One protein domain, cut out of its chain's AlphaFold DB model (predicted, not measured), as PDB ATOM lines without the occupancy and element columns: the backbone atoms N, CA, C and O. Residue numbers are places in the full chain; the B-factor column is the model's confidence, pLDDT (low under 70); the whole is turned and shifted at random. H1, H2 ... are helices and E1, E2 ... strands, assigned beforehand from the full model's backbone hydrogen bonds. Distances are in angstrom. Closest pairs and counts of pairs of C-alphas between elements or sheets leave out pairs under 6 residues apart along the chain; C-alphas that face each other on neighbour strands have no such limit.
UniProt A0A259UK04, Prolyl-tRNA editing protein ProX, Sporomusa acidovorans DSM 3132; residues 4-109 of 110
ATOM      1  N   ARG A   4     205.109 226.053 234.824       85.31
ATOM      2  CA  ARG A   4     205.236 227.428 234.325       85.31
ATOM      3  C   ARG A   4     206.701 227.833 234.194       85.31
ATOM      4  O   ARG A   4     207.102 228.356 233.162       85.31
ATOM      5  N   LYS A   5     207.518 227.499 235.200       90.00
ATOM      6  CA  LYS A   5     208.962 227.762 235.174       90.00
ATOM      7  C   LYS A   5     209.645 227.040 234.009       90.00
ATOM      8  O   LYS A   5     210.390 227.666 233.273       90.00
ATOM      9  N   LYS A   6     209.324 225.757 233.782       90.81
ATOM     10  CA  LYS A   6     209.895 225.001 232.651       90.81
ATOM     11  C   LYS A   6     209.583 225.644 231.300       90.81
ATOM     12  O   LYS A   6     210.437 225.631 230.423       90.81
ATOM     13  N   ILE A   7     208.364 226.158 231.125       89.75
ATOM     14  CA  ILE A   7     207.944 226.802 229.876       89.75
ATOM     15  C   ILE A   7     208.788 228.055 229.626       89.75
ATOM     16  O   ILE A   7     209.359 228.184 228.548       89.75
ATOM     17  N   PHE A   8     208.932 228.922 230.632       91.94
ATOM     18  CA  PHE A   8     209.757 230.126 230.516       91.94
ATOM     19  C   PHE A   8     211.235 229.808 230.281       91.94
ATOM     20  O   PHE A   8     211.855 230.429 229.424       91.94
ATOM     21  N   ASP A   9     211.778 228.787 230.949       94.12
ATOM     22  CA  ASP A   9     213.158 228.349 230.724       94.12
ATOM     23  C   ASP A   9     213.376 227.899 229.265       94.12
ATOM     24  O   ASP A   9     214.398 228.214 228.657       94.12
ATOM     25  N   VAL A  10     212.418 227.169 228.677       94.44
ATOM     26  CA  VAL A  10     212.484 226.738 227.270       94.44
ATOM     27  C   VAL A  10     212.345 227.926 226.319       94.44
ATOM     28  O   VAL A  10     213.137 228.035 225.387       94.44
ATOM     29  N   MET A  11     211.395 228.833 226.564       93.19
ATOM     30  CA  MET A  11     211.218 230.042 225.749       93.19
ATOM     31  C   MET A  11     212.474 230.918 225.761       93.19
ATOM     32  O   MET A  11     212.920 231.350 224.701       93.19
ATOM     33  N   GLY A  12     213.092 231.094 226.935       94.19
ATOM     34  CA  GLY A  12     214.353 231.819 227.087       94.19
ATOM     35  C   GLY A  12     215.502 231.162 226.324       94.19
ATOM     36  O   GLY A  12     216.220 231.840 225.599       94.19
ATOM     37  N   ARG A  13     215.637 229.828 226.392       96.38
ATOM     38  CA  ARG A  13     216.644 229.088 225.600       96.38
ATOM     39  C   ARG A  13     216.431 229.202 224.092       96.38
ATOM     40  O   ARG A  13     217.401 229.167 223.346       96.38
ATOM     41  N   MET A  14     215.180 229.296 223.649       96.56
ATOM     42  CA  MET A  14     214.822 229.465 222.237       96.56
ATOM     43  C   MET A  14     214.837 230.932 221.786       96.56
ATOM     44  O   MET A  14     214.567 231.200 220.618       96.56
ATOM     45  N   ASN A  15     215.143 231.867 222.690       94.69
ATOM     46  CA  ASN A  15     215.153 233.303 222.436       94.69
ATOM     47  C   ASN A  15     213.812 233.835 221.882       94.69
ATOM     48  O   ASN A  15     213.780 234.718 221.027       94.69
ATOM     49  N   ILE A  16     212.698 233.264 222.358       93.50
ATOM     50  CA  ILE A  16     211.337 233.674 221.993       93.50
ATOM     51  C   ILE A  16     210.896 234.780 222.954       93.50
ATOM     52  O   ILE A  16     210.777 234.538 224.154       93.50
ATOM     53  N   SER A  17     210.625 235.977 222.434       89.50
ATOM     54  CA  SER A  17     210.043 237.077 223.210       89.50
ATOM     55  C   SER A  17     208.583 236.790 223.563       89.50
ATOM     56  O   SER A  17     207.821 236.303 222.725       89.50
ATOM     57  N   TYR A  18     208.187 237.096 224.796       85.75
ATOM     58  CA  TYR A  18     206.818 236.927 225.272       85.75
ATOM     59  C   TYR A  18     206.482 237.954 226.354       85.75
ATOM     60  O   TYR A  18     207.351 238.336 227.137       85.75
ATOM     61  N   ASP A  19     205.203 238.308 226.442       82.75
ATOM     62  CA  ASP A  19     204.635 239.070 227.552       82.75
ATOM     63  C   ASP A  19     203.773 238.151 228.420       82.75
ATOM     64  O   ASP A  19     203.061 237.275 227.917       82.75
ATOM     65  N   VAL A  20     203.829 238.338 229.739       83.25
ATOM     66  CA  VAL A  20     202.988 237.600 230.690       83.25
ATOM     67  C   VAL A  20     201.927 238.539 231.232       83.25
ATOM     68  O   VAL A  20     202.238 239.504 231.920       83.25
ATOM     69  N   ILE A  21     200.667 238.212 230.959       77.25
ATOM     70  CA  ILE A  21     199.511 238.907 231.519       77.25
ATOM     71  C   ILE A  21     198.916 237.997 232.593       77.25
ATOM     72  O   ILE A  21     198.419 236.912 232.283       77.25
ATOM     73  N   GLU A  22     198.993 238.411 233.857       78.44
ATOM     74  CA  GLU A  22     198.383 237.683 234.972       78.44
ATOM     75  C   GLU A  22     196.960 238.190 235.227       78.44
ATOM     76  O   GLU A  22     196.712 239.391 235.283       78.44
ATOM     77  N   TYR A  23     196.019 237.263 235.391       71.94
ATOM     78  CA  TYR A  23     194.634 237.562 235.732       71.94
ATOM     79  C   TYR A  23     194.121 236.555 236.769       71.94
ATOM     80  O   TYR A  23     194.567 235.400 236.783       71.94
ATOM     81  N   PRO A  24     193.197 236.969 237.655       70.69
ATOM     82  CA  PRO A  24     192.541 236.050 238.575       70.69
ATOM     83  C   PRO A  24     191.788 234.965 237.799       70.69
ATOM     84  O   PRO A  24     191.364 235.174 236.663       70.69
ATOM     85  N   ALA A  25     191.618 233.789 238.409       68.75
ATOM     86  CA  ALA A  25     190.869 232.705 237.786       68.75
ATOM     87  C   ALA A  25     189.437 233.170 237.478       68.75
ATOM     88  O   ALA A  25     188.653 233.435 238.388       68.75
ATOM     89  N   VAL A  26     189.114 233.270 236.190       66.31
ATOM     90  CA  VAL A  26     187.768 233.577 235.706       66.31
ATOM     91  C   VAL A  26     187.063 232.279 235.337       66.31
ATOM     92  O   VAL A  26     187.629 231.414 234.668       66.31
ATOM     93  N   TYR A  27     185.831 232.134 235.814       61.00
ATOM     94  CA  TYR A  27     185.032 230.912 235.657       61.00
ATOM     95  C   TYR A  27     183.869 231.096 234.679       61.00
ATOM     96  O   TYR A  27     183.276 230.113 234.233       61.00
ATOM     97  N   THR A  28     183.555 232.346 234.335       64.81
ATOM     98  CA  THR A  28     182.484 232.720 233.413       64.81
ATOM     99  C   THR A  28     183.049 233.486 232.219       64.81
ATOM    100  O   THR A  28     184.163 234.015 232.260       64.81
ATOM    101  N   ILE A  29     182.288 233.511 231.126       61.22
ATOM    102  CA  ILE A  29     182.681 234.219 229.899       61.22
ATOM    103  C   ILE A  29     182.588 235.721 230.133       61.22
ATOM    104  O   ILE A  29     183.461 236.471 229.709       61.22
ATOM    105  N   GLU A  30     181.564 236.130 230.872       67.62
ATOM    106  CA  GLU A  30     181.301 237.503 231.264       67.62
ATOM    107  C   GLU A  30     182.466 238.065 232.079       67.62
ATOM    108  O   GLU A  30     182.879 239.199 231.857       67.62
ATOM    109  N   ASP A  31     183.042 237.274 232.988       68.25
ATOM    110  CA  ASP A  31     184.209 237.701 233.765       68.25
ATOM    111  C   ASP A  31     185.478 237.753 232.915       68.25
ATOM    112  O   ASP A  31     186.321 238.618 233.133       68.25
ATOM    113  N   MET A  32     185.600 236.886 231.907       66.31
ATOM    114  CA  MET A  32     186.727 236.910 230.976       66.31
ATOM    115  C   MET A  32     186.675 238.124 230.036       66.31
ATOM    116  O   MET A  32     187.707 238.736 229.773       66.31
ATOM    117  N   ASP A  33     185.489 238.502 229.550       67.62
ATOM    118  CA  ASP A  33     185.310 239.677 228.687       67.62
ATOM    119  C   ASP A  33     185.530 240.996 229.462       67.62
ATOM    120  O   ASP A  33     186.011 241.972 228.884       67.62
ATOM    121  N   LYS A  34     185.276 241.014 230.782       70.62
ATOM    122  CA  LYS A  34     185.576 242.152 231.677       70.62
ATOM    123  C   LYS A  34     187.067 242.383 231.923       70.62
ATOM    124  O   LYS A  34     187.434 243.491 232.303       70.62
ATOM    125  N   LEU A  35     187.927 241.383 231.705       67.81
ATOM    126  CA  LEU A  35     189.378 241.525 231.897       67.81
ATOM    127  C   LEU A  35     190.030 242.492 230.893       67.81
ATOM    128  O   LEU A  35     191.216 242.772 231.032       67.81
ATOM    129  N   ASN A  36     189.275 242.979 229.897       61.38
ATOM    130  CA  ASN A  36     189.678 243.987 228.911       61.38
ATOM    131  C   ASN A  36     191.104 243.776 228.373       61.38
ATOM    132  O   ASN A  36     191.889 244.710 228.259       61.38
ATOM    133  N   ILE A  37     191.446 242.516 228.075       65.31
ATOM    134  CA  ILE A  37     192.741 242.147 227.505       65.31
ATOM    135  C   ILE A  37     192.796 242.769 226.106       65.31
ATOM    136  O   ILE A  37     192.130 242.288 225.185       65.31
ATOM    137  N   ASP A  38     193.566 243.851 225.972       53.72
ATOM    138  CA  ASP A  38     193.603 244.726 224.788       53.72
ATOM    139  C   ASP A  38     193.951 243.985 223.487       53.72
ATOM    140  O   ASP A  38     193.531 244.370 222.399       53.72
ATOM    141  N   ASN A  39     194.620 242.837 223.588       57.50
ATOM    142  CA  ASN A  39     195.019 242.011 222.451       57.50
ATOM    143  C   ASN A  39     193.960 240.969 222.051       57.50
ATOM    144  O   ASN A  39     194.237 239.768 221.952       57.50
ATOM    145  N   LYS A  40     192.731 241.417 221.763       53.53
ATOM    146  CA  LYS A  40     191.640 240.543 221.274       53.53
ATOM    147  C   LYS A  40     192.027 239.740 220.021       53.53
ATOM    148  O   LYS A  40     191.513 238.637 219.828       53.53
ATOM    149  N   GLU A  41     192.949 240.252 219.205       53.62
ATOM    150  CA  GLU A  41     193.453 239.583 217.998       53.62
ATOM    151  C   GLU A  41     194.363 238.378 218.293       53.62
ATOM    152  O   GLU A  41     194.364 237.403 217.534       53.62
ATOM    153  N   ALA A  42     195.065 238.380 219.431       63.84
ATOM    154  CA  ALA A  42     195.973 237.305 219.839       63.84
ATOM    155  C   ALA A  42     195.260 236.128 220.530       63.84
ATOM    156  O   ALA A  42     195.880 235.107 220.837       63.84
ATOM    157  N   ILE A  43     193.949 236.236 220.777       70.62
ATOM    158  CA  ILE A  43     193.195 235.173 221.443       70.62
ATOM    159  C   ILE A  43     192.998 234.002 220.478       70.62
ATOM    160  O   ILE A  43     192.230 234.064 219.510       70.62
ATOM    161  N   VAL A  44     193.659 232.891 220.791       76.19
ATOM    162  CA  VAL A  44     193.486 231.609 220.107       76.19
ATOM    163  C   VAL A  44     192.586 230.675 220.907       76.19
ATOM    164  O   VAL A  44     192.547 230.689 222.136       76.19
ATOM    165  N   LYS A  45     191.877 229.806 220.196       77.81
ATOM    166  CA  LYS A  45     191.234 228.617 220.741       77.81
ATOM    167  C   LYS A  45     192.042 227.380 220.374       77.81
ATOM    168  O   LYS A  45     192.616 227.286 219.290       77.81
ATOM    169  N   ASN A  46     192.029 226.422 221.289       84.56
ATOM    170  CA  ASN A  46     192.705 225.141 221.163       84.56
ATOM    171  C   ASN A  46     191.655 224.033 221.094       84.56
ATOM    172  O   ASN A  46     190.860 223.864 222.021       84.56
ATOM    173  N   LEU A  47     191.637 223.275 220.000       86.81
ATOM    174  CA  LEU A  47     190.722 222.155 219.814       86.81
ATOM    175  C   LEU A  47     191.509 220.855 219.878       86.81
ATOM    176  O   LEU A  47     192.316 220.564 218.996       86.81
ATOM    177  N   PHE A  48     191.253 220.069 220.921       90.44
ATOM    178  CA  PHE A  48     191.820 218.735 221.044       90.44
ATOM    179  C   PHE A  48     190.902 217.715 220.363       90.44
ATOM    180  O   PHE A  48     189.793 217.431 220.833       90.44
ATOM    181  N   ILE A  49     191.356 217.226 219.213       91.94
ATOM    182  CA  ILE A  49     190.604 216.404 218.265       91.94
ATOM    183  C   ILE A  49     191.270 215.036 218.149       91.94
ATOM    184  O   ILE A  49     192.479 214.899 218.301       91.94
ATOM    185  N   ARG A  50     190.480 214.011 217.857       93.62
ATOM    186  CA  ARG A  50     190.951 212.654 217.607       93.62
ATOM    187  C   ARG A  50     190.206 212.019 216.450       93.62
ATOM    188  O   ARG A  50     189.089 212.432 216.125       93.62
ATOM    189  N   ASP A  51     190.794 210.980 215.879       94.62
ATOM    190  CA  ASP A  51     190.027 210.084 215.024       94.62
ATOM    191  C   ASP A  51     189.028 209.224 215.822       94.62
ATOM    192  O   ASP A  51     189.079 209.098 217.055       94.62
ATOM    193  N   ASP A  52     188.078 208.637 215.098       92.44
ATOM    194  CA  ASP A  52     187.059 207.727 215.622       92.44
ATOM    195  C   ASP A  52     187.663 206.520 216.358       92.44
ATOM    196  O   ASP A  52     187.112 206.093 217.376       92.44
ATOM    197  N   LYS A  53     188.820 206.023 215.904       94.19
ATOM    198  CA  LYS A  53     189.529 204.868 216.479       94.19
ATOM    199  C   LYS A  53     190.461 205.206 217.644       94.19
ATOM    200  O   LYS A  53     191.040 204.283 218.210       94.19
ATOM    201  N   LYS A  54     190.568 206.480 218.039       92.94
ATOM    202  CA  LYS A  54     191.482 206.966 219.089       92.94
ATOM    203  C   LYS A  54     192.957 206.631 218.817       92.94
ATOM    204  O   LYS A  54     193.733 206.489 219.757       92.94
ATOM    205  N   GLN A  55     193.343 206.485 217.551       91.50
ATOM    206  CA  GLN A  55     194.720 206.164 217.157       91.50
ATOM    207  C   GLN A  55     195.542 207.433 216.945       91.50
ATOM    208  O   GLN A  55     196.718 207.477 217.296       91.50
ATOM    209  N   ARG A  56     194.916 208.483 216.407       92.44
ATOM    210  CA  ARG A  56     195.551 209.781 216.173       92.44
ATOM    211  C   ARG A  56     194.851 210.879 216.959       92.44
ATOM    212  O   ARG A  56     193.623 210.978 216.941       92.44
ATOM    213  N   TYR A  57     195.658 211.725 217.594       92.88
ATOM    214  CA  TYR A  57     195.233 212.928 218.307       92.88
ATOM    215  C   TYR A  57     195.885 214.157 217.675       92.88
ATOM    216  O   TYR A  57     197.027 214.107 217.222       92.88
ATOM    217  N   PHE A  58     195.148 215.258 217.657       91.62
ATOM    218  CA  PHE A  58     195.538 216.522 217.053       91.62
ATOM    219  C   PHE A  58     195.204 217.663 218.008       91.62
ATOM    220  O   PHE A  58     194.140 217.675 218.630       91.62
ATOM    221  N   LEU A  59     196.091 218.652 218.070       91.25
ATOM    222  CA  LEU A  59     195.819 219.944 218.683       91.25
ATOM    223  C   LEU A  59     195.710 220.982 217.568       91.25
ATOM    224  O   LEU A  59     196.698 221.288 216.908       91.25
ATOM    225  N   ILE A  60     194.503 221.492 217.335       88.50
ATOM    226  CA  ILE A  60     194.267 222.538 216.338       88.50
ATOM    227  C   ILE A  60     194.227 223.878 217.064       88.50
ATOM    228  O   ILE A  60     193.361 224.093 217.914       88.50
ATOM    229  N   VAL A  61     195.141 224.771 216.702       87.25
ATOM    230  CA  VAL A  61     195.229 226.135 217.235       87.25
ATOM    231  C   VAL A  61     194.727 227.104 216.170       87.25
ATOM    232  O   VAL A  61     195.171 227.056 215.024       87.25
ATOM    233  N   LEU A  62     193.759 227.952 216.514       85.19
ATOM    234  CA  LEU A  62     193.170 228.920 215.588       85.19
ATOM    235  C   LEU A  62     192.645 230.148 216.333       85.19
ATOM    236  O   LEU A  62     192.266 230.037 217.489       85.19
ATOM    237  N   HIS A  63     192.568 231.306 215.676       81.50
ATOM    238  CA  HIS A  63     191.991 232.515 216.282       81.50
ATOM    239  C   HIS A  63     190.545 232.293 216.757       81.50
ATOM    240  O   HIS A  63     189.790 231.538 216.129       81.50
ATOM    241  N   LYS A  64     190.142 232.991 217.831       74.94
ATOM    242  CA  LYS A  64     188.806 232.917 218.463       74.94
ATOM    243  C   LYS A  64     187.667 232.909 217.432       74.94
ATOM    244  O   LYS A  64     186.811 232.021 217.460       74.94
ATOM    245  N   ASN A  65     187.725 233.828 216.466       78.12
ATOM    246  CA  ASN A  65     186.668 234.063 215.474       78.12
ATOM    247  C   ASN A  65     186.684 233.081 214.289       78.12
ATOM    248  O   ASN A  65     185.723 233.018 213.523       78.12
ATOM    249  N   LYS A  66     187.746 232.285 214.122       82.75
ATOM    250  CA  LYS A  66     187.863 231.365 212.987       82.75
ATOM    251  C   LYS A  66     187.023 230.113 213.238       82.75
ATOM    252  O   LYS A  66     187.145 229.467 214.279       82.75
ATOM    253  N   ARG A  67     186.162 229.734 212.296       83.62
ATOM    254  CA  ARG A  67     185.437 228.454 212.356       83.62
ATOM    255  C   ARG A  67     186.302 227.333 211.787       83.62
ATOM    256  O   ARG A  67     187.090 227.559 210.874       83.62
ATOM    257  N   VAL A  68     186.162 226.135 212.349       85.44
ATOM    258  CA  VAL A  68     186.866 224.942 211.872       85.44
ATOM    259  C   VAL A  68     185.874 224.015 211.178       85.44
ATOM    260  O   VAL A  68     184.806 223.740 211.721       85.44
ATOM    261  N   ASN A  69     186.228 223.507 209.997       89.94
ATOM    262  CA  ASN A  69     185.472 222.450 209.336       89.94
ATOM    263  C   ASN A  69     186.241 221.126 209.442       89.94
ATOM    264  O   ASN A  69     187.153 220.846 208.664       89.94
ATOM    265  N   LEU A  70     185.859 220.279 210.400       90.06
ATOM    266  CA  LEU A  70     186.519 218.985 210.610       90.06
ATOM    267  C   LEU A  70     186.394 218.050 209.394       90.06
ATOM    268  O   LEU A  70     187.255 217.190 209.203       90.06
ATOM    269  N   LYS A  71     185.356 218.220 208.556       91.25
ATOM    270  CA  LYS A  71     185.182 217.444 207.317       91.25
ATOM    271  C   LYS A  71     186.208 217.832 206.254       91.25
ATOM    272  O   LYS A  71     186.674 216.958 205.531       91.25
ATOM    273  N   GLU A  72     186.568 219.107 206.162       92.62
ATOM    274  CA  GLU A  72     187.642 219.567 205.271       92.62
ATOM    275  C   GLU A  72     189.007 219.145 205.799       92.62
ATOM    276  O   GLU A  72     189.804 218.586 205.053       92.62
ATOM    277  N   ILE A  73     189.250 219.298 207.104       90.56
ATOM    278  CA  ILE A  73     190.524 218.890 207.710       90.56
ATOM    279  C   ILE A  73     190.790 217.402 207.489       90.56
ATOM    280  O   ILE A  73     191.889 217.041 207.074       90.56
ATOM    281  N   ARG A  74     189.792 216.528 207.695       91.56
ATOM    282  CA  ARG A  74     189.988 215.091 207.430       91.56
ATOM    283  C   ARG A  74     190.276 214.783 205.964       91.56
ATOM    284  O   ARG A  74     190.984 213.819 205.695       91.56
ATOM    285  N   LYS A  75     189.722 215.566 205.027       92.69
ATOM    286  CA  LYS A  75     189.993 215.411 203.592       92.69
ATOM    287  C   LYS A  75     191.438 215.802 203.296       92.69
ATOM    288  O   LYS A  75     192.152 215.002 202.709       92.69
ATOM    289  N   ASN A  76     191.877 216.958 203.791       91.00
ATOM    290  CA  ASN A  76     193.229 217.480 203.567       91.00
ATOM    291  C   ASN A  76     194.315 216.614 204.223       91.00
ATOM    292  O   ASN A  76     195.392 216.445 203.669       91.00
ATOM    293  N   LEU A  77     194.038 216.050 205.402       88.69
ATOM    294  CA  LEU A  77     194.968 215.165 206.113       88.69
ATOM    295  C   LEU A  77     194.841 213.692 205.703       88.69
ATOM    296  O   LEU A  77     195.496 212.845 206.316       88.69
ATOM    297  N   HIS A  78     193.965 213.379 204.739       90.06
ATOM    298  CA  HIS A  78     193.622 212.016 204.323       90.06
ATOM    299  C   HIS A  78     193.405 211.073 205.516       90.06
ATOM    300  O   HIS A  78     193.928 209.960 205.570       90.06
ATOM    301  N   CYS A  79     192.659 211.540 206.520       89.94
ATOM    302  CA  CYS A  79     192.486 210.823 207.773       89.94
ATOM    303  C   CYS A  79     191.046 210.360 207.997       89.94
ATOM    304  O   CYS A  79     190.087 210.738 207.313       89.94
ATOM    305  N   ARG A  80     190.907 209.508 209.011       93.25
ATOM    306  CA  ARG A  80     189.627 209.000 209.494       93.25
ATOM    307  C   ARG A  80     188.736 210.137 210.029       93.25
ATOM    308  O   ARG A  80     189.236 211.239 210.275       93.25
ATOM    309  N   PRO A  81     187.420 209.905 210.206       94.50
ATOM    310  CA  PRO A  81     186.514 210.900 210.770       94.50
ATOM    311  C   PRO A  81     187.037 211.475 212.086       94.50
ATOM    312  O   PRO A  81     187.423 210.734 212.987       94.50
ATOM    313  N   LEU A  82     187.037 212.803 212.175       94.00
ATOM    314  CA  LEU A  82     187.557 213.542 213.315       94.00
ATOM    315  C   LEU A  82     186.427 213.977 214.246       94.00
ATOM    316  O   LEU A  82     185.366 214.407 213.796       94.00
ATOM    317  N   SER A  83     186.679 213.895 215.548       91.44
ATOM    318  CA  SER A  83     185.766 214.329 216.606       91.44
ATOM    319  C   SER A  83     186.549 214.862 217.801       91.44
ATOM    320  O   SER A  83     187.739 214.592 217.952       91.44
ATOM    321  N   PHE A  84     185.895 215.624 218.670       90.62
ATOM    322  CA  PHE A  84     186.528 216.076 219.903       90.62
ATOM    323  C   PHE A  84     186.937 214.899 220.794       90.62
ATOM    324  O   PHE A  84     186.187 213.934 220.970       90.62
ATOM    325  N   ALA A  85     188.118 215.008 221.401       90.12
ATOM    326  CA  ALA A  85     188.578 214.052 222.398       90.12
ATOM    327  C   ALA A  85     187.640 214.012 223.623       90.12
ATOM    328  O   ALA A  85     186.798 214.892 223.830       90.12
ATOM    329  N   SER A  86     187.733 212.961 224.434       88.81
ATOM    330  CA  SER A  86     187.079 212.971 225.746       88.81
ATOM    331  C   SER A  86     187.891 213.823 226.725       88.81
ATOM    332  O   SER A  86     189.072 214.088 226.507       88.81
ATOM    333  N   GLU A  87     187.265 214.223 227.827       83.75
ATOM    334  CA  GLU A  87     187.969 214.875 228.935       83.75
ATOM    335  C   GLU A  87     189.066 213.978 229.519       83.75
ATOM    336  O   GLU A  87     190.188 214.428 229.730       83.75
ATOM    337  N   ALA A  88     188.769 212.687 229.684       88.50
ATOM    338  CA  ALA A  88     189.742 211.701 230.138       88.50
ATOM    339  C   ALA A  88     190.963 211.622 229.204       88.50
ATOM    340  O   ALA A  88     192.095 211.575 229.679       88.50
ATOM    341  N   ASP A  89     190.754 211.662 227.884       89.69
ATOM    342  CA  ASP A  89     191.851 211.660 226.912       89.69
ATOM    343  C   ASP A  89     192.641 212.977 226.962       89.69
ATOM    344  O   ASP A  89     193.871 212.957 226.936       89.69
ATOM    345  N   LEU A  90     191.959 214.123 227.069       86.69
ATOM    346  CA  LEU A  90     192.610 215.427 227.222       86.69
ATOM    347  C   LEU A  90     193.517 215.440 228.458       86.69
ATOM    348  O   LEU A  90     194.687 215.806 228.361       86.69
ATOM    349  N   TYR A  91     193.010 214.977 229.601       86.00
ATOM    350  CA  TYR A  91     193.799 214.868 230.822       86.00
ATOM    351  C   TYR A  91     194.952 213.870 230.664       86.00
ATOM    352  O   TYR A  91     196.081 214.154 231.067       86.00
ATOM    353  N   LYS A  92     194.709 212.718 230.028       89.94
ATOM    354  CA  LYS A  92     195.733 211.694 229.785       89.94
ATOM    355  C   LYS A  92     196.930 212.255 229.016       89.94
ATOM    356  O   LYS A  92     198.060 212.039 229.455       89.94
ATOM    357  N   TYR A  93     196.684 212.955 227.906       88.50
ATOM    358  CA  TYR A  93     197.736 213.402 226.987       88.50
ATOM    359  C   TYR A  93     198.293 214.788 227.306       88.50
ATOM    360  O   TYR A  93     199.493 214.998 227.168       88.50
ATOM    361  N   MET A  94     197.455 215.732 227.740       84.06
ATOM    362  CA  MET A  94     197.880 217.116 227.983       84.06
ATOM    363  C   MET A  94     198.112 217.436 229.459       84.06
ATOM    364  O   MET A  94     198.663 218.492 229.759       84.06
ATOM    365  N   LYS A  95     197.694 216.552 230.380       82.50
ATOM    366  CA  LYS A  95     197.772 216.773 231.838       82.50
ATOM    367  C   LYS A  95     197.145 218.111 232.260       82.50
ATOM    368  O   LYS A  95     197.615 218.762 233.188       82.50
ATOM    369  N   PHE A  96     196.091 218.523 231.550       72.19
ATOM    370  CA  PHE A  96     195.452 219.829 231.695       72.19
ATOM    371  C   PHE A  96     194.189 219.740 232.566       72.19
ATOM    372  O   PHE A  96     193.410 218.810 232.376       72.19
ATOM    373  N   ASN A  97     193.966 220.691 233.490       56.94
ATOM    374  CA  ASN A  97     192.830 220.663 234.425       56.94
ATOM    375  C   ASN A  97     191.978 221.959 234.431       56.94
ATOM    376  O   ASN A  97     192.501 223.071 234.470       56.94
ATOM    377  N   PHE A  98     190.656 221.757 234.390       48.16
ATOM    378  CA  PHE A  98     189.489 222.617 234.680       48.16
ATOM    379  C   PHE A  98     189.344 224.054 234.117       48.16
ATOM    380  O   PHE A  98     188.278 224.368 233.595       48.16
ATOM    381  N   LEU A  99     190.344 224.943 234.136       50.28
ATOM    382  CA  LEU A  99     190.101 226.357 233.752       50.28
ATOM    383  C   LEU A  99     190.011 226.581 232.228       50.28
ATOM    384  O   LEU A  99     189.208 227.382 231.762       50.28
ATOM    385  N   ILE A 100     190.727 225.791 231.421       51.41
ATOM    386  CA  ILE A 100     190.553 225.774 229.950       51.41
ATOM    387  C   ILE A 100     189.414 224.826 229.531       51.41
ATOM    388  O   ILE A 100     188.933 224.875 228.398       51.41
ATOM    389  N   TYR A 101     188.919 223.986 230.446       47.50
ATOM    390  CA  TYR A 101     187.836 223.047 230.152       47.50
ATOM    391  C   TYR A 101     186.545 223.771 229.749       47.50
ATOM    392  O   TYR A 101     185.882 223.357 228.797       47.50
ATOM    393  N   TYR A 102     186.241 224.901 230.394       47.50
ATOM    394  CA  TYR A 102     185.130 225.768 229.997       47.50
ATOM    395  C   TYR A 102     185.300 226.285 228.562       47.50
ATOM    396  O   TYR A 102     184.388 226.146 227.746       47.50
ATOM    397  N   TYR A 103     186.495 226.764 228.203       50.44
ATOM    398  CA  TYR A 103     186.794 227.233 226.846       50.44
ATOM    399  C   TYR A 103     186.697 226.110 225.795       50.44
ATOM    400  O   TYR A 103     186.204 226.310 224.684       50.44
ATOM    401  N   TRP A 104     187.117 224.892 226.142       45.56
ATOM    402  CA  TRP A 104     187.003 223.718 225.277       45.56
ATOM    403  C   TRP A 104     185.549 223.244 225.104       45.56
ATOM    404  O   TRP A 104     185.125 222.962 223.981       45.56
ATOM    405  N   ARG A 105     184.743 223.223 226.177       44.88
ATOM    406  CA  ARG A 105     183.311 222.866 226.137       44.88
ATOM    407  C   ARG A 105     182.492 223.858 225.305       44.88
ATOM    408  O   ARG A 105     181.591 223.431 224.585       44.88
ATOM    409  N   MET A 106     182.846 225.144 225.327       49.25
ATOM    410  CA  MET A 106     182.241 226.175 224.471       49.25
ATOM    411  C   MET A 106     182.456 225.910 222.977       49.25
ATOM    412  O   MET A 106     181.556 226.130 222.173       49.25
ATOM    413  N   ASN A 107     183.609 225.353 222.598       50.16
ATOM    414  CA  ASN A 107     183.903 225.005 221.206       50.16
ATOM    415  C   ASN A 107     183.284 223.675 220.746       50.16
ATOM    416  O   ASN A 107     183.358 223.352 219.564       50.16
ATOM    417  N   LYS A 108     182.675 222.905 221.657       45.34
ATOM    418  CA  LYS A 108     181.943 221.672 221.336       45.34
ATOM    419  C   LYS A 108     180.500 221.918 220.878       45.34
ATOM    420  O   LYS A 108     179.929 221.024 220.266       45.34
ATOM    421  N   LYS A 109     179.899 223.073 221.197       40.31
ATOM    422  CA  LYS A 109     178.507 223.418 220.841       40.31
ATOM    423  C   LYS A 109     178.407 224.104 219.466       40.31
ATOM    424  O   LYS A 109     177.910 225.222 219.363       40.31
TER     425      LYS A 109
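AT A GLANCE: This is residues 4 to 109 of the 110 residues of the protein "Prolyl-tRNA editing protein ProX" of Sporomusa acidovorans DSM 3132 (UniProt A0A259UK04). A small three-stranded sheet has H4 across one face, H3 packed on the E3 edge and H5 packed on E1, while a long loose arm holding H1 and H2 lies off the sheet. Residues 9 to 15 stick out. The 106 printed residues hold five named helices and three strands, in the order H1 H2 E1 E2 H3 E3 H4 H5; the antiparallel sheet runs E2 E1 E3, and the class is mixed, helices and strands. The whole is only just loose, close to compact, with a radius of gyration of the C-alphas of 15.9 A and spans of 39 by 36 by 26 A.

HOW THE PARTS SIT: H1, residues 4 to 13, and H2, residues 29 to 34, are apart. E1, residues 44 to 51, and E2, residues 57 to 63, form a hairpin, with N 47 and O 60 2.8 A apart, within hydrogen-bond range. H1 and H2 are not on the sheet. H3, residues 70 to 76, only grazes the sheet; its closest C-alpha pair with E3, residues 82 to 84, is Leu 70 and Leu 82, 6.2 A. E3 is antiparallel to E1, with N 50 and O 83 2.8 A apart, within hydrogen-bond range. E2, H3 and E3 form a split strand-helix-strand unit, two strands of one sheet joined through a helix with another strand, E1, between them in the sheet, and its crossover is right-handed. H4, residues 87 to 94, runs across the strands at a height of 10.0 A over the sheet; the closest C-alphas of H4 and E1 are those of Leu 90 and Phe 48, 7.1 A. H5, residues 99 to 106, only grazes the sheet; its closest C-alpha pair with E1 is Trp 104 and Leu 47, 6.8 A. Every O i to N i+4 pair is within hydrogen-bond range in H1, H2, H3 and H4, and 3 of 4 are in H5.

IN THESE COORDINATES: H1 begins at C-alpha 4, (205.236, 227.428, 234.325), and measures 14.5 A. E1 measures 22.4 A, E2 20.0 A and H5 12.2 A, with C-alpha 106 at (182.241, 226.175, 224.471).

THE WHOLE: The C-alphas farthest apart, those of Pro 24 and His 78, are 41.9 A apart. The printed part has no cut; the link H1 to H2, 15 residues, is long. The pLDDT is under 70 in residues 25 to 33, 35 to 42 and 97 to 109.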